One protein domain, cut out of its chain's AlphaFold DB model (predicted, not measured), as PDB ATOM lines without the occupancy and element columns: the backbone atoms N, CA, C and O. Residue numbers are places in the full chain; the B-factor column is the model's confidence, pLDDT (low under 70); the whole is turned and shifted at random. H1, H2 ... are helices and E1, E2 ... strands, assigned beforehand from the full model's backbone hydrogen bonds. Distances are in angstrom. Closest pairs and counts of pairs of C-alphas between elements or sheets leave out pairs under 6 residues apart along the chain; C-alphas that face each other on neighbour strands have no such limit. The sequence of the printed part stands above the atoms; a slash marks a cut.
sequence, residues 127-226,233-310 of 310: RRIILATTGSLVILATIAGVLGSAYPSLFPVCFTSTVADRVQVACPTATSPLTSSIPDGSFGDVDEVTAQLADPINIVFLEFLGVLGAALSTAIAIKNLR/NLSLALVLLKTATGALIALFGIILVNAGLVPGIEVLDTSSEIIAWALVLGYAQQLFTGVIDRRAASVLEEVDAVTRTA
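AT A GLANCE: This is residues 127 to 226 and 233 to 310 of the 310 residues of an uncharacterized protein of Geodermatophilus telluris (UniProt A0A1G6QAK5). H1, H3, H4 and H5 form an up-and-down bundle, each running against the one before it, with a small sheet and H2 at one end and H6 reaching out at the other. Residues 181 to 186 stick out beyond the sheet, residues 301 to 310 at the far end. The 178 printed residues, mostly helix, hold six named helices and three named strands in the order H1 E1 E2 E3 H2 H3 H4 H5 H6; E1 E2 E3 is a meander, each strand the antiparallel neighbour of the one before. The whole is a loose rod of 84 by 31 by 24 A, radius of gyration of the C-alphas 20.3 A.

IN THESE COORDINATES: H1, residues 127 to 150, 34.0 A, begins at C-alpha (147.660, 153.008, 145.538). E1 is 159 to 163, E2 166 to 170, E3 175 to 177, H2 190 to 197. H3, 201 to 222, is 31.2 A; H4, 234 to 258, 36.1 A; H5, 271 to 283, 18.4 A. H6, 285 to 308, 31.0 A, ends at (131.059, 160.485, 157.311).

HOW THE PARTS SIT: The hub H4 touches H3 at a steep tilt of 45 degrees, opposite ways, C-alphas of Gly 210 and Ala 247 closest at 4.1 A. H4 and H5, a helical hairpin, touch closest at C-alphas of Gly 246 and Gly 282, 4.2 A. Between the antiparallel neighbours E1 and E2, N 161 and O 168 are within hydrogen-bond range at 2.9 A; between the antiparallel neighbours E2 and E3, N 169 and O 176 are within hydrogen-bond range at 3.0 A. H2 is on the sheet, height 9.2 A. O i to N i+4 pairs are within hydrogen-bond range throughout H1, H2, H3 and H5, 20 of 21 in H4, 18 of 20 in H6.

THE WHOLE: C-alphas 226 and 233 are 14.6 A apart across the cut. E3 to H2 and H4 to H5 are long links. Residues 179 to 188 and 287 to 310 are among those under pLDDT 70.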
ATOM      1  N   ARG A 127     147.439 152.552 146.916       78.81
ATOM      2  CA  ARG A 127     147.660 153.008 145.538       78.81
ATOM      3  C   ARG A 127     148.968 152.468 144.968       78.81
ATOM      4  O   ARG A 127     148.985 152.010 143.826       78.81
ATOM      5  N   ARG A 128     150.068 152.522 145.727       82.56
ATOM      6  CA  ARG A 128     151.371 152.027 145.256       82.56
ATOM      7  C   ARG A 128     151.322 150.525 144.966       82.56
ATOM      8  O   ARG A 128     151.836 150.103 143.935       82.56
ATOM      9  N   ILE A 129     150.669 149.742 145.826       85.12
ATOM     10  CA  ILE A 129     150.475 148.299 145.624       85.12
ATOM     11  C   ILE A 129     149.625 148.028 144.377       85.12
ATOM     12  O   ILE A 129     150.001 147.184 143.562       85.12
ATOM     13  N   ILE A 130     148.520 148.761 144.183       85.31
ATOM     14  CA  ILE A 130     147.680 148.615 142.985       85.31
ATOM     15  C   ILE A 130     148.480 148.939 141.730       85.31
ATOM     16  O   ILE A 130     148.494 148.130 140.814       85.31
ATOM     17  N   LEU A 131     149.181 150.075 141.685       85.75
ATOM     18  CA  LEU A 131     149.971 150.461 140.513       85.75
ATOM     19  C   LEU A 131     151.090 149.459 140.211       85.75
ATOM     20  O   LEU A 131     151.306 149.135 139.046       85.75
ATOM     21  N   ALA A 132     151.764 148.934 141.238       88.31
ATOM     22  CA  ALA A 132     152.764 147.882 141.068       88.31
ATOM     23  C   ALA A 132     152.141 146.598 140.494       88.31
ATOM     24  O   ALA A 132     152.681 146.015 139.555       88.31
ATOM     25  N   THR A 133     150.975 146.200 141.005       88.56
ATOM     26  CA  THR A 133     150.237 145.026 140.516       88.56
ATOM     27  C   THR A 133     149.777 145.233 139.073       88.56
ATOM     28  O   THR A 133     150.059 144.398 138.220       88.56
ATOM     29  N   THR A 134     149.156 146.370 138.757       90.44
ATOM     30  CA  THR A 134     148.762 146.735 137.390       90.44
ATOM     31  C   THR A 134     149.958 146.704 136.444       90.44
ATOM     32  O   THR A 134     149.878 146.084 135.389       90.44
ATOM     33  N   GLY A 135     151.084 147.310 136.834       93.31
ATOM     34  CA  GLY A 135     152.318 147.272 136.052       93.31
ATOM     35  C   GLY A 135     152.796 145.842 135.800       93.31
ATOM     36  O   GLY A 135     153.134 145.506 134.669       93.31
ATOM     37  N   SER A 136     152.748 144.976 136.817       93.62
ATOM     38  CA  SER A 136     153.107 143.561 136.666       93.62
ATOM     39  C   SER A 136     152.192 142.814 135.688       93.62
ATOM     40  O   SER A 136     152.691 142.064 134.853       93.62
ATOM     41  N   LEU A 137     150.877 143.064 135.711       92.12
ATOM     42  CA  LEU A 137     149.929 142.444 134.779       92.12
ATOM     43  C   LEU A 137     150.117 142.952 133.347       92.12
ATOM     44  O   LEU A 137     150.071 142.158 132.415       92.12
ATOM     45  N   VAL A 138     150.380 144.249 133.164       94.25
ATOM     46  CA  VAL A 138     150.693 144.822 131.844       94.25
ATOM     47  C   VAL A 138     151.982 144.223 131.287       94.25
ATOM     48  O   VAL A 138     152.029 143.878 130.109       94.25
ATOM     49  N   ILE A 139     153.013 144.055 132.121       95.88
ATOM     50  CA  ILE A 139     154.251 143.374 131.724       95.88
ATOM     51  C   ILE A 139     153.949 141.934 131.304       95.88
ATOM     52  O   ILE A 139     154.400 141.518 130.243       95.88
ATOM     53  N   LEU A 140     153.163 141.189 132.085       94.75
ATOM     54  CA  LEU A 140     152.793 139.810 131.752       94.75
ATOM     55  C   LEU A 140     151.992 139.713 130.450       94.75
ATOM     56  O   LEU A 140     152.306 138.854 129.634       94.75
ATOM     57  N   ALA A 141     151.020 140.601 130.227       93.81
ATOM     58  CA  ALA A 141     150.268 140.666 128.972       93.81
ATOM     59  C   ALA A 141     151.195 140.998 127.797       93.81
ATOM     60  O   ALA A 141     151.228 140.293 126.801       93.81
ATOM     61  N   THR A 142     152.073 141.989 127.956       94.50
ATOM     62  CA  THR A 142     153.048 142.343 126.915       94.50
ATOM     63  C   THR A 142     153.978 141.169 126.597       94.50
ATOM     64  O   THR A 142     154.247 140.895 125.432       94.50
ATOM     65  N   ILE A 143     154.462 140.451 127.617       94.69
ATOM     66  CA  ILE A 143     155.284 139.249 127.434       94.69
ATOM     67  C   ILE A 143     154.484 138.163 126.712       94.69
ATOM     68  O   ILE A 143     155.027 137.547 125.800       94.69
ATOM     69  N   ALA A 144     153.222 137.933 127.077       91.62
ATOM     70  CA  ALA A 144     152.367 136.949 126.420       91.62
ATOM     71  C   ALA A 144     152.129 137.303 124.943       91.62
ATOM     72  O   ALA A 144     152.365 136.458 124.083       91.62
ATOM     73  N   GLY A 145     151.793 138.555 124.623       91.00
ATOM     74  CA  GLY A 145     151.667 139.044 123.248       91.00
ATOM     75  C   GLY A 145     152.968 138.960 122.435       91.00
ATOM     76  O   GLY A 145     152.956 138.524 121.282       91.00
ATOM     77  N   VAL A 146     154.118 139.311 123.023       92.94
ATOM     78  CA  VAL A 146     155.435 139.201 122.360       92.94
ATOM     79  C   VAL A 146     155.836 137.740 122.148       92.94
ATOM     80  O   VAL A 146     156.271 137.376 121.059       92.94
ATOM     81  N   LEU A 147     155.676 136.879 123.156       91.06
ATOM     82  CA  LEU A 147     155.985 135.454 123.026       91.06
ATOM     83  C   LEU A 147     155.029 134.763 122.061       91.06
ATOM     84  O   LEU A 147     155.471 133.928 121.288       91.06
ATOM     85  N   GLY A 148     153.748 135.122 122.075       87.56
ATOM     86  CA  GLY A 148     152.746 134.557 121.183       87.56
ATOM     87  C   GLY A 148     152.924 134.983 119.731       87.56
ATOM     88  O   GLY A 148     152.727 134.174 118.833       87.56
ATOM     89  N   SER A 149     153.372 136.217 119.489       87.62
ATOM     90  CA  SER A 149     153.727 136.658 118.136       87.62
ATOM     91  C   SER A 149     155.044 136.049 117.641       87.62
ATOM     92  O   SER A 149     155.151 135.712 116.464       87.62
ATOM     93  N   ALA A 150     156.036 135.868 118.519       89.38
ATOM     94  CA  ALA A 150     157.315 135.246 118.166       89.38
ATOM     95  C   ALA A 150     157.231 133.713 118.035       89.38
ATOM     96  O   ALA A 150     157.948 133.121 117.229       89.38
ATOM     97  N   TYR A 151     156.360 133.076 118.818       87.25
ATOM     98  CA  TYR A 151     156.176 131.629 118.888       87.25
ATOM     99  C   TYR A 151     154.675 131.289 118.958       87.25
ATOM    100  O   TYR A 151     154.163 130.954 120.030       87.25
ATOM    101  N   PRO A 152     153.957 131.322 117.820       79.75
ATOM    102  CA  PRO A 152     152.516 131.053 117.786       79.75
ATOM    103  C   PRO A 152     152.129 129.674 118.339       79.75
ATOM    104  O   PRO A 152     151.030 129.495 118.852       79.75
ATOM    105  N   SER A 153     153.049 128.705 118.304       79.25
ATOM    106  CA  SER A 153     152.850 127.354 118.835       79.25
ATOM    107  C   SER A 153     152.858 127.254 120.367       79.25
ATOM    108  O   SER A 153     152.444 126.224 120.895       79.25
ATOM    109  N   LEU A 154     153.304 128.285 121.102       80.88
ATOM    110  CA  LEU A 154     153.277 128.282 122.575       80.88
ATOM    111  C   LEU A 154     151.854 128.377 123.137       80.88
ATOM    112  O   LEU A 154     151.601 127.891 124.240       80.88
ATOM    113  N   PHE A 155     150.937 129.009 122.403       83.69
ATOM    114  CA  PHE A 155     149.575 129.263 122.858       83.69
ATOM    115  C   PHE A 155     148.573 128.597 121.911       83.69
ATOM    116  O   PHE A 155     148.302 129.137 120.837       83.69
ATOM    117  N   PRO A 156     147.986 127.447 122.292       84.50
ATOM    118  CA  PRO A 156     146.980 126.787 121.474       84.50
ATOM    119  C   PRO A 156     145.670 127.581 121.561       84.50
ATOM    120  O   PRO A 156     144.836 127.344 122.432       84.50
ATOM    121  N   VAL A 157     145.509 128.573 120.685       85.75
ATOM    122  CA  VAL A 157     144.307 129.429 120.591       85.75
ATOM    123  C   VAL A 157     143.419 129.093 119.393       85.75
ATOM    124  O   VAL A 157     142.384 129.728 119.201       85.75
ATOM    125  N   CYS A 158     143.832 128.119 118.583       88.25
ATOM    126  CA  CYS A 158     143.046 127.597 117.475       88.25
ATOM    127  C   CYS A 158     142.323 126.317 117.903       88.25
ATOM    128  O   CYS A 158     142.884 125.487 118.621       88.25
ATOM    129  N   PHE A 159     141.089 126.178 117.433       86.56
ATOM    130  CA  PHE A 159     140.185 125.077 117.731       86.56
ATOM    131  C   PHE A 159     139.967 124.243 116.475       86.56
ATOM    132  O   PHE A 159     139.835 124.781 115.374       86.56
ATOM    133  N   THR A 160     139.917 122.928 116.646       84.56
ATOM    134  CA  THR A 160     139.581 121.987 115.579       84.56
ATOM    135  C   THR A 160     138.182 121.449 115.835       84.56
ATOM    136  O   THR A 160     137.960 120.792 116.851       84.56
ATOM    137  N   SER A 161     137.251 121.707 114.924       81.50
ATOM    138  CA  SER A 161     135.859 121.275 115.041       81.50
ATOM    139  C   SER A 161     135.427 120.451 113.834       81.50
ATOM    140  O   SER A 161     136.021 120.521 112.757       81.50
ATOM    141  N   THR A 162     134.395 119.626 114.004       79.12
ATOM    142  CA  THR A 162     133.796 118.850 112.911       79.12
ATOM    143  C   THR A 162     132.390 119.359 112.639       79.12
ATOM    144  O   THR A 162     131.457 119.040 113.376       79.12
ATOM    145  N   VAL A 163     132.230 120.134 111.566       74.94
ATOM    146  CA  VAL A 163     130.952 120.737 111.178       74.94
ATOM    147  C   VAL A 163     130.483 120.100 109.873       74.94
ATOM    148  O   VAL A 163     131.155 120.200 108.847       74.94
ATOM    149  N   ALA A 164     129.319 119.442 109.903       74.62
ATOM    150  CA  ALA A 164     128.704 118.797 108.735       74.62
ATOM    151  C   ALA A 164     129.665 117.855 107.964       74.62
ATOM    152  O   ALA A 164     129.860 118.007 106.756       74.62
ATOM    153  N   ASP A 165     130.282 116.904 108.680       74.00
ATOM    154  CA  ASP A 165     131.251 115.912 108.170       74.00
ATOM    155  C   ASP A 165     132.539 116.497 107.560       74.00
ATOM    156  O   ASP A 165     133.276 115.810 106.848       74.00
ATOM    157  N   ARG A 166     132.854 117.766 107.848       74.56
ATOM    158  CA  ARG A 166     134.130 118.396 107.490       74.56
ATOM    159  C   ARG A 166     134.865 118.831 108.745       74.56
ATOM    160  O   ARG A 166     134.278 119.461 109.620       74.56
ATOM    161  N   VAL A 167     136.153 118.518 108.811       79.38
ATOM    162  CA  VAL A 167     137.034 119.057 109.850       79.38
ATOM    163  C   VAL A 167     137.355 120.508 109.481       79.38
ATOM    164  O   VAL A 167     137.665 120.810 108.329       79.38
ATOM    165  N   GLN A 168     137.251 121.422 110.433       83.94
ATOM    166  CA  GLN A 168     137.511 122.845 110.269       83.94
ATOM    167  C   GLN A 168     138.454 123.310 111.374       83.94
ATOM    168  O   GLN A 168     138.377 122.835 112.504       83.94
ATOM    169  N   VAL A 169     139.352 124.235 111.033       86.44
ATOM    170  CA  VAL A 169     140.223 124.898 112.005       86.44
ATOM    171  C   VAL A 169     139.784 126.351 112.129       86.44
ATOM    172  O   VAL A 169     139.725 127.078 111.130       86.44
ATOM    173  N   ALA A 170     139.473 126.770 113.352       88.12
ATOM    174  CA  ALA A 170     139.087 128.130 113.692       88.12
ATOM    175  C   ALA A 170     140.149 128.773 114.587       88.12
ATOM    176  O   ALA A 170     140.410 128.313 115.695       88.12
ATOM    177  N   CYS A 171     140.741 129.863 114.114       90.06
ATOM    178  CA  CYS A 171     141.615 130.744 114.880       90.06
ATOM    179  C   CYS A 171     140.919 132.108 115.082       90.06
ATOM    180  O   CYS A 171     139.945 132.413 114.382       90.06
ATOM    181  N   PRO A 172     141.390 132.970 116.001       89.75
ATOM    182  CA  PRO A 172     140.731 134.245 116.299       89.75
ATOM    183  C   PRO A 172     140.493 135.159 115.085       89.75
ATOM    184  O   PRO A 172     139.449 135.805 115.014       89.75
ATOM    185  N   THR A 173     141.419 135.211 114.121       88.31
ATOM    186  CA  THR A 173     141.303 136.078 112.931       88.31
ATOM    187  C   THR A 173     140.891 135.362 111.648       88.31
ATOM    188  O   THR A 173     140.445 136.020 110.707       88.31
ATOM    189  N   ALA A 174     141.018 134.037 111.583       85.06
ATOM    190  CA  ALA A 174     140.768 133.266 110.370       85.06
ATOM    191  C   ALA A 174     140.139 131.909 110.686       85.06
ATOM    192  O   ALA A 174     140.489 131.254 111.663       85.06
ATOM    193  N   THR A 175     139.236 131.463 109.817       83.88
ATOM    194  CA  THR A 175     138.686 130.105 109.841       83.88
ATOM    195  C   THR A 175     138.895 129.478 108.466       83.88
ATOM    196  O   THR A 175     138.602 130.119 107.456       83.88
ATOM    197  N   SER A 176     139.360 128.227 108.406       81.44
ATOM    198  CA  SER A 176     139.510 127.488 107.147       81.44
ATOM    199  C   SER A 176     138.993 126.053 107.279       81.44
ATOM    200  O   SER A 176     139.336 125.371 108.249       81.44
ATOM    201  N   PRO A 177     138.165 125.565 106.336       78.12
ATOM    202  CA  PRO A 177     137.832 124.150 106.273       78.12
ATOM    203  C   PRO A 177     139.064 123.347 105.831       78.12
ATOM    204  O   PRO A 177     139.759 123.741 104.895       78.12
ATOM    205  N   LEU A 178     139.301 122.183 106.437       71.69
ATOM    206  CA  LEU A 178     140.245 121.216 105.883       71.69
ATOM    207  C   LEU A 178     139.630 120.641 104.605       71.69
ATOM    208  O   LEU A 178     138.749 119.779 104.641       71.69
ATOM    209  N   THR A 179     140.051 121.151 103.447       61.09
ATOM    210  CA  THR A 179     139.674 120.554 102.166       61.09
ATOM    211  C   THR A 179     140.527 119.320 101.927       61.09
ATOM    212  O   THR A 179     141.752 119.396 101.901       61.09
ATOM    213  N   SER A 180     139.880 118.179 101.716       53.16
ATOM    214  CA  SER A 180     140.517 116.948 101.254       53.16
ATOM    215  C   SER A 180     141.042 117.145  99.827       53.16
ATOM    216  O   SER A 180     140.332 116.887  98.855       53.16
ATOM    217  N   SER A 181     142.260 117.657  99.676       49.78
ATOM    218  CA  SER A 181     142.918 117.803  98.375       49.78
ATOM    219  C   SER A 181     144.208 116.994  98.326       49.78
ATOM    220  O   SER A 181     145.278 117.526  98.045       49.78
ATOM    221  N   ILE A 182     144.100 115.694  98.592       47.69
ATOM    222  CA  ILE A 182     145.093 114.698  98.186       47.69
ATOM    223  C   ILE A 182     144.309 113.528  97.568       47.69
ATOM    224  O   ILE A 182     143.330 113.086  98.172       47.69
ATOM    225  N   PRO A 183     144.693 113.010  96.382       51.12
ATOM    226  CA  PRO A 183     143.986 111.913  95.708       51.12
ATOM    227  C   PRO A 183     143.964 110.574  96.478       51.12
ATOM    228  O   PRO A 183     143.357 109.626  95.995       51.12
ATOM    229  N   ASP A 184     144.574 110.504  97.666       55.66
ATOM    230  CA  ASP A 184     144.733 109.291  98.482       55.66
ATOM    231  C   ASP A 184     143.795 109.234  99.709       55.66
ATOM    232  O   ASP A 184     143.934 108.379 100.577       55.66
ATOM    233  N   GLY A 185     142.841 110.169  99.832       54.38
ATOM    234  CA  GLY A 185     141.874 110.179 100.942       54.38
ATOM    235  C   GLY A 185     142.457 110.564 102.311       54.38
ATOM    236  O   GLY A 185     141.729 110.556 103.301       54.38
ATOM    237  N   SER A 186     143.738 110.944 102.375       58.69
ATOM    238  CA  SER A 186     144.326 111.582 103.554       58.69
ATOM    239  C   SER A 186     143.756 112.989 103.711       58.69
ATOM    240  O   SER A 186     143.807 113.795 102.777       58.69
ATOM    241  N   PHE A 187     143.243 113.306 104.899       57.72
ATOM    242  CA  PHE A 187     143.043 114.695 105.305       57.72
ATOM    243  C   PHE A 187     144.408 115.401 105.247       57.72
ATOM    244  O   PHE A 187     145.433 114.775 105.532       57.72
ATOM    245  N   GLY A 188     144.442 116.667 104.811       62.53
ATOM    246  CA  GLY A 188     145.642 117.487 104.990       62.53
ATOM    247  C   GLY A 188     146.017 117.489 106.471       62.53
ATOM    248  O   GLY A 188     145.123 117.418 107.316       62.53
ATOM    249  N   ASP A 189     147.312 117.503 106.777       72.19
ATOM    250  CA  ASP A 189     147.766 117.463 108.163       72.19
ATOM    251  C   ASP A 189     147.174 118.662 108.920       72.19
ATOM    252  O   ASP A 189     147.333 119.819 108.517       72.19
ATOM    253  N   VAL A 190     146.417 118.377 109.981       72.38
ATOM    254  CA  VAL A 190     145.721 119.400 110.775       72.38
ATOM    255  C   VAL A 190     146.739 120.372 111.361       72.38
ATOM    256  O   VAL A 190     146.473 121.575 111.428       72.38
ATOM    257  N   ASP A 191     147.928 119.875 111.693       73.94
ATOM    258  CA  ASP A 191     149.022 120.671 112.230       73.94
ATOM    259  C   ASP A 191     149.584 121.645 111.180       73.94
ATOM    260  O   ASP A 191     149.904 122.790 111.504       73.94
ATOM    261  N   GLU A 192     149.622 121.252 109.902       75.56
ATOM    262  CA  GLU A 192     150.087 122.106 108.803       75.56
ATOM    263  C   GLU A 192     149.096 123.241 108.510       75.56
ATOM    264  O   GLU A 192     149.490 124.404 108.392       75.56
ATOM    265  N   VAL A 193     147.798 122.930 108.454       73.75
ATOM    266  CA  VAL A 193     146.750 123.946 108.254       73.75
ATOM    267  C   VAL A 193     146.681 124.895 109.450       73.75
ATOM    268  O   VAL A 193     146.557 126.108 109.272       73.75
ATOM    269  N   THR A 194     146.825 124.373 110.668       76.88
ATOM    270  CA  THR A 194     146.857 125.193 111.884       76.88
ATOM    271  C   THR A 194     148.070 126.120 111.892       76.88
ATOM    272  O   THR A 194     147.917 127.306 112.172       76.88
ATOM    273  N   ALA A 195     149.256 125.637 111.509       73.88
ATOM    274  CA  ALA A 195     150.456 126.467 111.407       73.88
ATOM    275  C   ALA A 195     150.327 127.584 110.355       73.88
ATOM    276  O   ALA A 195     150.865 128.671 110.553       73.88
ATOM    277  N   GLN A 196     149.592 127.349 109.261       75.44
ATOM    278  CA  GLN A 196     149.321 128.370 108.239       75.44
ATOM    279  C   GLN A 196     148.307 129.429 108.698       75.44
ATOM    280  O   GLN A 196     148.411 130.586 108.293       75.44
ATOM    281  N   LEU A 197     147.330 129.052 109.530       76.75
ATOM    282  CA  LEU A 197     146.316 129.967 110.070       76.75
ATOM    283  C   LEU A 197     146.744 130.668 111.369       76.75
ATOM    284  O   LEU A 197     146.128 131.664 111.761       76.75
ATOM    285  N   ALA A 198     147.781 130.162 112.040       77.50
ATOM    286  CA  ALA A 198     148.352 130.733 113.250       77.50
ATOM    287  C   ALA A 198     149.088 132.051 112.945       77.50
ATOM    288  O   ALA A 198     150.315 132.126 112.908       77.50
ATOM    289  N   ASP A 199     148.313 133.113 112.733       82.19
ATOM    290  CA  ASP A 199     148.811 134.475 112.568       82.19
ATOM    291  C   ASP A 199     149.401 134.996 113.899       82.19
ATOM    292  O   ASP A 199     148.727 134.908 114.937       82.19
ATOM    293  N   PRO A 200     150.619 135.574 113.894       80.62
ATOM    294  CA  PRO A 200     151.218 136.255 115.044       80.62
ATOM    295  C   PRO A 200     150.309 137.273 115.746       80.62
ATOM    296  O   PRO A 200     150.471 137.520 116.943       80.62
ATOM    297  N   ILE A 201     149.348 137.874 115.034       86.25
ATOM    298  CA  ILE A 201     148.442 138.877 115.608       86.25
ATOM    299  C   ILE A 201     147.333 138.276 116.480       86.25
ATOM    300  O   ILE A 201     146.732 139.004 117.269       86.25
ATOM    301  N   ASN A 202     147.064 136.968 116.385       88.88
ATOM    302  CA  ASN A 202     145.943 136.318 117.073       88.88
ATOM    303  C   ASN A 202     145.952 136.557 118.592       88.88
ATOM    304  O   ASN A 202     144.909 136.835 119.180       88.88
ATOM    305  N   ILE A 203     147.127 136.503 119.222       90.69
ATOM    306  CA  ILE A 203     147.268 136.685 120.674       90.69
ATOM    307  C   ILE A 203     147.020 138.139 121.074       90.69
ATOM    308  O   ILE A 203     146.200 138.410 121.949       90.69
ATOM    309  N   VAL A 204     147.650 139.084 120.370       92.25
ATOM    310  CA  VAL A 204     147.460 140.526 120.606       92.25
ATOM    311  C   VAL A 204     146.002 140.928 120.364       92.25
ATOM    312  O   VAL A 204     145.446 141.756 121.085       92.25
ATOM    313  N   PHE A 205     145.353 140.316 119.373       93.62
ATOM    314  CA  PHE A 205     143.948 140.546 119.075       93.62
ATOM    315  C   PHE A 205     143.027 140.042 120.198       93.62
ATOM    316  O   PHE A 205     142.120 140.766 120.608       93.62
ATOM    317  N   LEU A 206     143.285 138.853 120.754       94.00
ATOM    318  CA  LEU A 206     142.542 138.335 121.910       94.00
ATOM    319  C   LEU A 206     142.727 139.204 123.159       94.00
ATOM    320  O   LEU A 206     141.747 139.519 123.835       94.00
ATOM    321  N   GLU A 207     143.957 139.632 123.445       94.25
ATOM    322  CA  GLU A 207     144.240 140.552 124.550       94.25
ATOM    323  C   GLU A 207     143.474 141.867 124.381       94.25
ATOM    324  O   GLU A 207     142.831 142.338 125.322       94.25
ATOM    325  N   PHE A 208     143.470 142.429 123.170       94.94
ATOM    326  CA  PHE A 208     142.720 143.640 122.847       94.94
ATOM    327  C   PHE A 208     141.210 143.471 123.076       94.94
ATOM    328  O   PHE A 208     140.584 144.331 123.698       94.94
ATOM    329  N   LEU A 209     140.620 142.355 122.639       95.88
ATOM    330  CA  LEU A 209     139.207 142.049 122.895       95.88
ATOM    331  C   LEU A 209     138.913 141.910 124.396       95.88
ATOM    332  O   LEU A 209     137.884 142.400 124.870       95.88
ATOM    333  N   GLY A 210     139.840 141.320 125.155       94.94
ATOM    334  CA  GLY A 210     139.771 141.258 126.613       94.94
ATOM    335  C   GLY A 210     139.776 142.641 127.266       94.94
ATOM    336  O   GLY A 210     138.940 142.922 128.131       94.94
ATOM    337  N   VAL A 211     140.651 143.545 126.806       94.94
ATOM    338  CA  VAL A 211     140.677 144.954 127.242       94.94
ATOM    339  C   VAL A 211     139.358 145.654 126.914       94.94
ATOM    340  O   VAL A 211     138.829 146.374 127.763       94.94
ATOM    341  N   LEU A 212     138.794 145.437 125.723       95.00
ATOM    342  CA  LEU A 212     137.510 146.025 125.330       95.00
ATOM    343  C   LEU A 212     136.357 145.554 126.226       95.00
ATOM    344  O   LEU A 212     135.578 146.379 126.710       95.00
ATOM    345  N   GLY A 213     136.273 144.249 126.500       93.38
ATOM    346  CA  GLY A 213     135.275 143.689 127.417       93.38
ATOM    347  C   GLY A 213     135.410 144.277 128.823       93.38
ATOM    348  O   GLY A 213     134.423 144.692 129.445       93.38
ATOM    349  N   ALA A 214     136.649 144.416 129.294       92.00
ATOM    350  CA  ALA A 214     136.944 145.007 130.587       92.00
ATOM    351  C   ALA A 214     136.607 146.502 130.673       92.00
ATOM    352  O   ALA A 214     136.076 146.966 131.694       92.00
ATOM    353  N   ALA A 215     136.882 147.256 129.608       91.19
ATOM    354  CA  ALA A 215     136.546 148.670 129.497       91.19
ATOM    355  C   ALA A 215     135.027 148.880 129.547       91.19
ATOM    356  O   ALA A 215     134.556 149.754 130.275       91.19
ATOM    357  N   LEU A 216     134.250 148.027 128.868       91.00
ATOM    358  CA  LEU A 216     132.788 148.080 128.907       91.00
ATOM    359  C   LEU A 216     132.241 147.822 130.319       91.00
ATOM    360  O   LEU A 216     131.409 148.587 130.813       91.00
ATOM    361  N   SER A 217     132.744 146.785 130.998       88.00
ATOM    362  CA  SER A 217     132.411 146.499 132.405       88.00
ATOM    363  C   SER A 217     132.685 147.715 133.298       88.00
ATOM    364  O   SER A 217     131.869 148.096 134.140       88.00
ATOM    365  N   THR A 218     133.830 148.359 133.083       84.56
ATOM    366  CA  THR A 218     134.263 149.518 133.863       84.56
ATOM    367  C   THR A 218     133.395 150.750 133.614       84.56
ATOM    368  O   THR A 218     132.979 151.406 134.568       84.56
ATOM    369  N   ALA A 219     133.058 151.046 132.356       86.00
ATOM    370  CA  ALA A 219     132.185 152.164 132.001       86.00
ATOM    371  C   ALA A 219     130.806 152.050 132.678       86.00
ATOM    372  O   ALA A 219     130.260 153.038 133.174       86.00
ATOM    373  N   ILE A 220     130.269 150.828 132.768       84.75
ATOM    374  CA  ILE A 220     128.999 150.558 133.452       84.75
ATOM    375  C   ILE A 220     129.120 150.747 134.969       84.75
ATOM    376  O   ILE A 220     128.160 151.202 135.585       84.75
ATOM    377  N   ALA A 221     130.267 150.432 135.574       77.56
ATOM    378  CA  ALA A 221     130.491 150.645 137.004       77.56
ATOM    379  C   ALA A 221     130.622 152.139 137.357       77.56
ATOM    380  O   ALA A 221     130.056 152.588 138.353       77.56
ATOM    381  N   ILE A 222     131.309 152.923 136.516       75.94
ATOM    382  CA  ILE A 222     131.559 154.355 136.754       75.94
ATOM    383  C   ILE A 222     130.267 155.177 136.732       75.94
ATOM    384  O   ILE A 222     130.130 156.101 137.530       75.94
ATOM    385  N   LYS A 223     129.287 154.831 135.886       75.00
ATOM    386  CA  LYS A 223     128.025 155.593 135.771       75.00
ATOM    387  C   LYS A 223     127.234 155.697 137.088       75.00
ATOM    388  O   LYS A 223     126.371 156.559 137.213       75.00
ATOM    389  N   ASN A 224     127.513 154.811 138.046       67.06
ATOM    390  CA  ASN A 224     126.845 154.760 139.344       67.06
ATOM    391  C   ASN A 224     127.633 155.475 140.456       67.06
ATOM    392  O   ASN A 224     127.122 155.612 141.568       67.06
ATOM    393  N   LEU A 225     128.857 155.939 140.184       65.44
ATOM    394  CA  LEU A 225     129.674 156.661 141.153       65.44
ATOM    395  C   LEU A 225     129.254 158.137 141.170       65.44
ATOM    396  O   LEU A 225     129.463 158.875 140.208       65.44
ATOM    397  N   ARG A 226     128.642 158.584 142.272       52.03
ATOM    398  CA  ARG A 226     128.431 160.015 142.532       52.03
ATOM    399  C   ARG A 226     129.772 160.636 142.914       52.03
ATOM    400  O   ARG A 226     130.484 160.046 143.716       52.03
ATOM    401  N   ASN A 233     143.234 159.682 143.032       67.31
ATOM    402  CA  ASN A 233     142.960 158.984 141.760       67.31
ATOM    403  C   ASN A 233     142.876 157.449 141.913       67.31
ATOM    404  O   ASN A 233     143.253 156.707 140.998       67.31
ATOM    405  N   LEU A 234     142.415 156.943 143.059       74.12
ATOM    406  CA  LEU A 234     142.413 155.505 143.326       74.12
ATOM    407  C   LEU A 234     141.486 154.767 142.360       74.12
ATOM    408  O   LEU A 234     141.833 153.704 141.842       74.12
ATOM    409  N   SER A 235     140.352 155.392 142.038       76.56
ATOM    410  CA  SER A 235     139.427 154.929 141.005       76.56
ATOM    411  C   SER A 235     140.139 154.690 139.675       76.56
ATOM    412  O   SER A 235     139.951 153.640 139.070       76.56
ATOM    413  N   LEU A 236     141.026 155.593 139.246       76.25
ATOM    414  CA  LEU A 236     141.780 155.418 138.003       76.25
ATOM    415  C   LEU A 236     142.745 154.225 138.081       76.25
ATOM    416  O   LEU A 236     142.846 153.451 137.130       76.25
ATOM    417  N   ALA A 237     143.425 154.037 139.215       79.62
ATOM    418  CA  ALA A 237     144.326 152.902 139.411       79.62
ATOM    419  C   ALA A 237     143.578 151.556 139.349       79.62
ATOM    420  O   ALA A 237     144.064 150.605 138.736       79.62
ATOM    421  N   LEU A 238     142.370 151.494 139.919       81.12
ATOM    422  CA  LEU A 238     141.495 150.319 139.867       81.12
ATOM    423  C   LEU A 238     140.944 150.054 138.459       81.12
ATOM    424  O   LEU A 238     140.835 148.897 138.054       81.12
ATOM    425  N   VAL A 239     140.628 151.106 137.698       84.12
ATOM    426  CA  VAL A 239     140.242 150.989 136.282       84.12
ATOM    427  C   VAL A 239     141.373 150.362 135.469       84.12
ATOM    428  O   VAL A 239     141.139 149.392 134.751       84.12
ATOM    429  N   LEU A 240     142.601 150.865 135.626       84.75
ATOM    430  CA  LEU A 240     143.768 150.343 134.912       84.75
ATOM    431  C   LEU A 240     144.066 148.883 135.284       84.75
ATOM    432  O   LEU A 240     144.346 148.062 134.407       84.75
ATOM    433  N   LEU A 241     143.953 148.547 136.573       87.06
ATOM    434  CA  LEU A 241     144.107 147.176 137.057       87.06
ATOM    435  C   LEU A 241     143.119 146.235 136.361       87.06
ATOM    436  O   LEU A 241     143.519 145.187 135.855       87.06
ATOM    437  N   LYS A 242     141.843 146.629 136.289       87.62
ATOM    438  CA  LYS A 242     140.795 145.857 135.612       87.62
ATOM    439  C   LYS A 242     141.121 145.674 134.140       87.62
ATOM    440  O   LYS A 242     141.219 144.546 133.683       87.62
ATOM    441  N   THR A 243     141.422 146.745 133.410       88.81
ATOM    442  CA  THR A 243     141.749 146.623 131.979       88.81
ATOM    443  C   THR A 243     142.902 145.656 131.699       88.81
ATOM    444  O   THR A 243     142.785 144.836 130.792       88.81
ATOM    445  N   ALA A 244     143.969 145.680 132.510       89.50
ATOM    446  CA  ALA A 244     145.087 144.746 132.363       89.50
ATOM    447  C   ALA A 244     144.688 143.301 132.710       89.50
ATOM    448  O   ALA A 244     145.108 142.355 132.049       89.50
ATOM    449  N   THR A 245     143.840 143.129 133.727       90.19
ATOM    450  CA  THR A 245     143.338 141.811 134.129       90.19
ATOM    451  C   THR A 245     142.428 141.211 133.053       90.19
ATOM    452  O   THR A 245     142.553 140.029 132.745       90.19
ATOM    453  N   GLY A 246     141.555 142.010 132.434       91.81
ATOM    454  CA  GLY A 246     140.657 141.567 131.366       91.81
ATOM    455  C   GLY A 246     141.372 141.005 130.140       91.81
ATOM    456  O   GLY A 246     140.925 139.999 129.595       91.81
ATOM    457  N   ALA A 247     142.502 141.603 129.747       94.31
ATOM    458  CA  ALA A 247     143.346 141.098 128.662       94.31
ATOM    459  C   ALA A 247     143.813 139.658 128.932       94.31
ATOM    460  O   ALA A 247     143.597 138.755 128.124       94.31
ATOM    461  N   LEU A 248     144.394 139.440 130.117       93.12
ATOM    462  CA  LEU A 248     144.913 138.140 130.534       93.12
ATOM    463  C   LEU A 248     143.792 137.118 130.751       93.12
ATOM    464  O   LEU A 248     143.945 135.964 130.365       93.12
ATOM    465  N   ILE A 249     142.659 137.522 131.335       92.62
ATOM    466  CA  ILE A 249     141.507 136.630 131.539       92.62
ATOM    467  C   ILE A 249     140.935 136.159 130.202       92.62
ATOM    468  O   ILE A 249     140.600 134.983 130.083       92.62
ATOM    469  N   ALA A 250     140.838 137.032 129.198       94.31
ATOM    470  CA  ALA A 250     140.390 136.622 127.872       94.31
ATOM    471  C   ALA A 250     141.354 135.599 127.255       94.31
ATOM    472  O   ALA A 250     140.917 134.524 126.848       94.31
ATOM    473  N   LEU A 251     142.660 135.885 127.261       92.81
ATOM    474  CA  LEU A 251     143.671 134.984 126.704       92.81
ATOM    475  C   LEU A 251     143.686 133.621 127.414       92.81
ATOM    476  O   LEU A 251     143.511 132.583 126.777       92.81
ATOM    477  N   PHE A 252     143.853 133.610 128.738       90.50
ATOM    478  CA  PHE A 252     143.899 132.367 129.508       90.50
ATOM    479  C   PHE A 252     142.558 131.639 129.520       90.50
ATOM    480  O   PHE A 252     142.546 130.415 129.534       90.50
ATOM    481  N   GLY A 253     141.438 132.361 129.489       89.56
ATOM    482  CA  GLY A 253     140.112 131.762 129.412       89.56
ATOM    483  C   GLY A 253     139.904 131.001 128.104       89.56
ATOM    484  O   GLY A 253     139.455 129.861 128.146       89.56
ATOM    485  N   ILE A 254     140.309 131.568 126.961       90.50
ATOM    486  CA  ILE A 254     140.257 130.868 125.667       90.50
ATOM    487  C   ILE A 254     141.181 129.643 125.660       90.50
ATOM    488  O   ILE A 254     140.763 128.571 125.224       90.50
ATOM    489  N   ILE A 255     142.392 129.753 126.215       89.25
ATOM    490  CA  ILE A 255     143.307 128.605 126.356       89.25
ATOM    491  C   ILE A 255     142.688 127.512 127.243       89.25
ATOM    492  O   ILE A 255     142.798 126.329 126.935       89.25
ATOM    493  N   LEU A 256     142.015 127.892 128.332       86.69
ATOM    494  CA  LEU A 256     141.371 126.958 129.258       86.69
ATOM    495  C   LEU A 256     140.188 126.225 128.610       86.69
ATOM    496  O   LEU A 256     140.001 125.032 128.850       86.69
ATOM    497  N   VAL A 257     139.415 126.933 127.781       85.50
ATOM    498  CA  VAL A 257     138.344 126.344 126.967       85.50
ATOM    499  C   VAL A 257     138.938 125.356 125.962       85.50
ATOM    500  O   VAL A 257     138.463 124.227 125.887       85.50
ATOM    501  N   ASN A 258     140.031 125.711 125.277       83.62
ATOM    502  CA  ASN A 258     140.707 124.794 124.350       83.62
ATOM    503  C   ASN A 258     141.303 123.562 125.046       83.62
ATOM    504  O   ASN A 258     141.308 122.466 124.498       83.62
ATOM    505  N   ALA A 259     141.755 123.711 126.292       81.38
ATOM    506  CA  ALA A 259     142.238 122.596 127.104       81.38
ATOM    507  C   ALA A 259     141.124 121.620 127.546       81.38
ATOM    508  O   ALA A 259     141.416 120.649 128.244       81.38
ATOM    509  N   GLY A 260     139.854 121.880 127.209       76.75
ATOM    510  CA  GLY A 260     138.715 121.050 127.612       76.75
ATOM    511  C   GLY A 260     138.430 121.084 129.117       76.75
ATOM    512  O   GLY A 260     137.711 120.234 129.636       76.75
ATOM    513  N   LEU A 261     138.998 122.056 129.844       73.38
ATOM    514  CA  LEU A 261     138.869 122.164 131.301       73.38
ATOM    515  C   LEU A 261     137.543 122.801 131.740       73.38
ATOM    516  O   LEU A 261     137.205 122.757 132.924       73.38
ATOM    517  N   VAL A 262     136.786 123.378 130.802       70.44
ATOM    518  CA  VAL A 262     135.478 123.988 131.058       70.44
ATOM    519  C   VAL A 262     134.380 123.147 130.395       70.44
ATOM    520  O   VAL A 262     134.105 123.330 129.208       70.44
ATOM    521  N   PRO A 263     133.735 122.222 131.130       61.34
ATOM    522  CA  PRO A 263     132.668 121.401 130.570       61.34
ATOM    523  C   PRO A 263     131.474 122.272 130.150       61.34
ATOM    524  O   PRO A 263     131.003 123.105 130.928       61.34
ATOM    525  N   GLY A 264     130.973 122.070 128.927       65.44
ATOM    526  CA  GLY A 264     129.804 122.774 128.383       65.44
ATOM    527  C   GLY A 264     130.097 123.993 127.495       65.44
ATOM    528  O   GLY A 264     129.151 124.576 126.970       65.44
ATOM    529  N   ILE A 265     131.367 124.365 127.286       67.44
ATOM    530  CA  ILE A 265     131.790 125.353 126.276       67.44
ATOM    531  C   ILE A 265     132.544 124.604 125.167       67.44
ATOM    532  O   ILE A 265     133.757 124.701 125.046       67.44
ATOM    533  N   GLU A 266     131.826 123.797 124.390       63.69
ATOM    534  CA  GLU A 266     132.404 122.968 123.312       63.69
ATOM    535  C   GLU A 266     132.175 123.572 121.912       63.69
ATOM    536  O   GLU A 266     132.445 122.924 120.914       63.69
ATOM    537  N   VAL A 267     131.668 124.810 121.837       63.22
ATOM    538  CA  VAL A 267     131.124 125.419 120.605       63.22
ATOM    539  C   VAL A 267     131.927 126.660 120.191       63.22
ATOM    540  O   VAL A 267     131.374 127.744 120.018       63.22
ATOM    541  N   LEU A 268     133.258 126.551 120.142       78.88
ATOM    542  CA  LEU A 268     134.113 127.579 119.526       78.88
ATOM    543  C   LEU A 268     134.536 127.079 118.144       78.88
ATOM    544  O   LEU A 268     135.711 126.833 117.878       78.88
ATOM    545  N   ASP A 269     133.545 126.914 117.273       82.44
ATOM    546  CA  ASP A 269     133.719 126.331 115.943       82.44
ATOM    547  C   ASP A 269     134.078 127.396 114.900       82.44
ATOM    548  O   ASP A 269     134.535 127.077 113.801       82.44
ATOM    549  N   THR A 270     133.878 128.676 115.232       86.50
ATOM    550  CA  THR A 270     134.093 129.815 114.333       86.50
ATOM    551  C   THR A 270     134.904 130.940 114.976       86.50
ATOM    552  O   THR A 270     134.815 131.194 116.179       86.50
ATOM    553  N   SER A 271     135.628 131.718 114.157       88.62
ATOM    554  CA  SER A 271     136.327 132.931 114.626       88.62
ATOM    555  C   SER A 271     135.396 133.903 115.367       88.62
ATOM    556  O   SER A 271     135.793 134.506 116.360       88.62
ATOM    557  N   SER A 272     134.135 134.043 114.934       89.44
ATOM    558  CA  SER A 272     133.151 134.915 115.591       89.44
ATOM    559  C   SER A 272     132.801 134.479 117.013       89.44
ATOM    560  O   SER A 272     132.638 135.335 117.882       89.44
ATOM    561  N   GLU A 273     132.702 133.174 117.265       89.62
ATOM    562  CA  GLU A 273     132.432 132.641 118.604       89.62
ATOM    563  C   GLU A 273     133.629 132.862 119.525       89.62
ATOM    564  O   GLU A 273     133.445 133.322 120.652       89.62
ATOM    565  N   ILE A 274     134.850 132.642 119.025       90.75
ATOM    566  CA  ILE A 274     136.089 132.934 119.760       90.75
ATOM    567  C   ILE A 274     136.134 134.420 120.160       90.75
ATOM    568  O   ILE A 274     136.388 134.744 121.321       90.75
ATOM    569  N   ILE A 275     135.834 135.333 119.227       92.56
ATOM    570  CA  ILE A 275     135.797 136.784 119.479       92.56
ATOM    571  C   ILE A 275     134.742 137.142 120.531       92.56
ATOM    572  O   ILE A 275     135.019 137.911 121.457       92.56
ATOM    573  N   ALA A 276     133.532 136.591 120.401       92.56
ATOM    574  CA  ALA A 276     132.443 136.838 121.340       92.56
ATOM    575  C   ALA A 276     132.810 136.359 122.752       92.56
ATOM    576  O   ALA A 276     132.635 137.103 123.719       92.56
ATOM    577  N   TRP A 277     133.386 135.161 122.869       91.38
ATOM    578  CA  TRP A 277     133.844 134.621 124.145       91.38
ATOM    579  C   TRP A 277     135.005 135.412 124.739       91.38
ATOM    580  O   TRP A 277     134.978 135.675 125.937       91.38
ATOM    581  N   ALA A 278     135.973 135.870 123.944       93.56
ATOM    582  CA  ALA A 278     137.056 136.727 124.431       93.56
ATOM    583  C   ALA A 278     136.519 138.034 125.049       93.56
ATOM    584  O   ALA A 278     136.937 138.434 126.138       93.56
ATOM    585  N   LEU A 279     135.526 138.657 124.403       93.94
ATOM    586  CA  LEU A 279     134.813 139.828 124.928       93.94
ATOM    587  C   LEU A 279     134.059 139.519 126.228       93.94
ATOM    588  O   LEU A 279     134.158 140.278 127.196       93.94
ATOM    589  N   VAL A 280     133.315 138.409 126.264       92.62
ATOM    590  CA  VAL A 280     132.554 137.973 127.447       92.62
ATOM    591  C   VAL A 280     133.488 137.662 128.612       92.62
ATOM    592  O   VAL A 280     133.222 138.106 129.724       92.62
ATOM    593  N   LEU A 281     134.596 136.962 128.377       90.94
ATOM    594  CA  LEU A 281     135.602 136.638 129.389       90.94
ATOM    595  C   LEU A 281     136.282 137.906 129.923       90.94
ATOM    596  O   LEU A 281     136.394 138.073 131.139       90.94
ATOM    597  N   GLY A 282     136.647 138.844 129.043       91.75
ATOM    598  CA  GLY A 282     137.163 140.156 129.442       91.75
ATOM    599  C   GLY A 282     136.164 140.957 130.286       91.75
ATOM    600  O   GLY A 282     136.539 141.586 131.275       91.75
ATOM    601  N   TYR A 283     134.869 140.893 129.958       91.12
ATOM    602  CA  TYR A 283     133.798 141.496 130.760       91.12
ATOM    603  C   TYR A 283     133.597 140.777 132.104       91.12
ATOM    604  O   TYR A 283     133.417 141.417 133.144       91.12
ATOM    605  N   ALA A 284     133.675 139.444 132.099       87.56
ATOM    606  CA  ALA A 284     133.489 138.569 133.252       87.56
ATOM    607  C   ALA A 284     134.635 138.642 134.272       87.56
ATOM    608  O   ALA A 284     134.544 138.015 135.329       87.56
ATOM    609  N   GLN A 285     135.660 139.468 134.025       83.88
ATOM    610  CA  GLN A 285     136.717 139.781 134.988       83.88
ATOM    611  C   GLN A 285     136.181 140.092 136.394       83.88
ATOM    612  O   GLN A 285     136.831 139.741 137.371       83.88
ATOM    613  N   GLN A 286     134.978 140.673 136.513       73.31
ATOM    614  CA  GLN A 286     134.353 141.011 137.797       73.31
ATOM    615  C   GLN A 286     134.132 139.790 138.702       73.31
ATOM    616  O   GLN A 286     134.151 139.920 139.925       73.31
ATOM    617  N   LEU A 287     133.947 138.598 138.126       69.50
ATOM    618  CA  LEU A 287     133.802 137.358 138.890       69.50
ATOM    619  C   LEU A 287     135.121 136.961 139.564       69.50
ATOM    620  O   LEU A 287     135.115 136.470 140.692       69.50
ATOM    621  N   PHE A 288     136.246 137.232 138.903       60.97
ATOM    622  CA  PHE A 288     137.584 136.922 139.400       60.97
ATOM    623  C   PHE A 288     138.141 138.048 140.289       60.97
ATOM    624  O   PHE A 288     138.697 137.793 141.357       60.97
ATOM    625  N   THR A 289     137.928 139.312 139.907       64.38
ATOM    626  CA  THR A 289     138.371 140.491 140.669       64.38
ATOM    627  C   THR A 289     137.444 140.836 141.825       64.38
ATOM    628  O   THR A 289     137.860 141.570 142.715       64.38
ATOM    629  N   GLY A 290     136.231 140.278 141.888       61.06
ATOM    630  CA  GLY A 290     135.231 140.602 142.907       61.06
ATOM    631  C   GLY A 290     135.715 140.413 144.350       61.06
ATOM    632  O   GLY A 290     135.284 141.133 145.247       61.06
ATOM    633  N   VAL A 291     136.649 139.488 144.600       59.12
ATOM    634  CA  VAL A 291     137.279 139.310 145.924       59.12
ATOM    635  C   VAL A 291     138.216 140.476 146.265       59.12
ATOM    636  O   VAL A 291     138.229 140.939 147.406       59.12
ATOM    637  N   ILE A 292     138.978 140.960 145.283       56.97
ATOM    638  CA  ILE A 292     139.909 142.087 145.422       56.97
ATOM    639  C   ILE A 292     139.125 143.401 145.506       56.97
ATOM    640  O   ILE A 292     139.397 144.219 146.381       56.97
ATOM    641  N   ASP A 293     138.099 143.561 144.668       58.72
ATOM    642  CA  ASP A 293     137.194 144.711 144.660       58.72
ATOM    643  C   ASP A 293     136.487 144.882 146.013       58.72
ATOM    644  O   ASP A 293     136.385 146.000 146.510       58.72
ATOM    645  N   ARG A 294     136.077 143.784 146.669       64.62
ATOM    646  CA  ARG A 294     135.504 143.830 148.028       64.62
ATOM    647  C   ARG A 294     136.500 144.312 149.083       64.62
ATOM    648  O   ARG A 294     136.104 145.058 149.970       64.62
ATOM    649  N   ARG A 295     137.778 143.927 148.986       57.09
ATOM    650  CA  ARG A 295     138.832 144.421 149.895       57.09
ATOM    651  C   ARG A 295     139.170 145.889 149.636       57.09
ATOM    652  O   ARG A 295     139.397 146.634 150.579       57.09
ATOM    653  N   ALA A 296     139.183 146.313 148.373       56.03
ATOM    654  CA  ALA A 296     139.363 147.717 148.014       56.03
ATOM    655  C   ALA A 296     138.207 148.576 148.547       56.03
ATOM    656  O   ALA A 296     138.442 149.617 149.155       56.03
ATOM    657  N   ALA A 297     136.970 148.103 148.373       62.00
ATOM    658  CA  ALA A 297     135.772 148.766 148.872       62.00
ATOM    659  C   ALA A 297     135.741 148.831 150.403       62.00
ATOM    660  O   ALA A 297     135.413 149.882 150.931       62.00
ATOM    661  N   SER A 298     136.142 147.772 151.119       64.25
ATOM    662  CA  SER A 298     136.166 147.795 152.587       64.25
ATOM    663  C   SER A 298     137.212 148.758 153.150       64.25
ATOM    664  O   SER A 298     136.942 149.430 154.134       64.25
ATOM    665  N   VAL A 299     138.393 148.859 152.525       62.38
ATOM    666  CA  VAL A 299     139.424 149.837 152.928       62.38
ATOM    667  C   VAL A 299     138.945 151.263 152.663       62.38
ATOM    668  O   VAL A 299     139.166 152.149 153.482       62.38
ATOM    669  N   LEU A 300     138.266 151.484 151.536       59.19
ATOM    670  CA  LEU A 300     137.678 152.782 151.219       59.19
ATOM    671  C   LEU A 300     136.527 153.133 152.158       59.19
ATOM    672  O   LEU A 300     136.460 154.268 152.601       59.19
ATOM    673  N   GLU A 301     135.660 152.178 152.491       63.84
ATOM    674  CA  GLU A 301     134.537 152.366 153.409       63.84
ATOM    675  C   GLU A 301     135.003 152.579 154.851       63.84
ATOM    676  O   GLU A 301     134.413 153.394 155.545       63.84
ATOM    677  N   GLU A 302     136.086 151.936 155.294       64.75
ATOM    678  CA  GLU A 302     136.704 152.210 156.600       64.75
ATOM    679  C   GLU A 302     137.195 153.665 156.680       64.75
ATOM    680  O   GLU A 302     136.956 154.348 157.673       64.75
ATOM    681  N   VAL A 303     137.800 154.176 155.606       57.00
ATOM    682  CA  VAL A 303     138.257 155.573 155.527       57.00
ATOM    683  C   VAL A 303     137.081 156.553 155.367       57.00
ATOM    684  O   VAL A 303     137.051 157.608 156.005       57.00
ATOM    685  N   ASP A 304     136.072 156.210 154.567       52.00
ATOM    686  CA  ASP A 304     134.877 157.032 154.342       52.00
ATOM    687  C   ASP A 304     133.945 157.060 155.557       52.00
ATOM    688  O   ASP A 304     133.320 158.085 155.806       52.00
ATOM    689  N   ALA A 305     133.831 155.965 156.316       53.72
ATOM    690  CA  ALA A 305     133.023 155.891 157.532       53.72
ATOM    691  C   ALA A 305     133.602 156.809 158.608       53.72
ATOM    692  O   ALA A 305     132.860 157.627 159.142       53.72
ATOM    693  N   VAL A 306     134.925 156.780 158.807       50.00
ATOM    694  CA  VAL A 306     135.646 157.755 159.645       50.00
ATOM    695  C   VAL A 306     135.407 159.192 159.156       50.00
ATOM    696  O   VAL A 306     135.299 160.122 159.950       50.00
ATOM    697  N   THR A 307     135.227 159.388 157.847       44.69
ATOM    698  CA  THR A 307     134.970 160.712 157.263       44.69
ATOM    699  C   THR A 307     133.493 161.151 157.326       44.69
ATOM    700  O   THR A 307     133.244 162.358 157.321       44.69
ATOM    701  N   ARG A 308     132.518 160.224 157.365       35.75
ATOM    702  CA  ARG A 308     131.059 160.485 157.311       35.75
ATOM    703  C   ARG A 308     130.342 160.435 158.658       35.75
ATOM    704  O   ARG A 308     129.269 161.023 158.761       35.75
ATOM    705  N   THR A 309     130.877 159.767 159.679       37.38
ATOM    706  CA  THR A 309     130.334 159.845 161.054       37.38
ATOM    707  C   THR A 309     130.782 161.106 161.798       37.38
ATOM    708  O   THR A 309     130.736 161.154 163.025       37.38
ATOM    709  N   ALA A 310     131.186 162.123 161.045       36.19
ATOM    710  CA  ALA A 310     131.756 163.371 161.494       36.19
ATOM    711  C   ALA A 310     131.184 164.550 160.713       36.19
ATOM    712  O   ALA A 310     130.887 165.583 161.346       36.19
TER     713      ALA A 310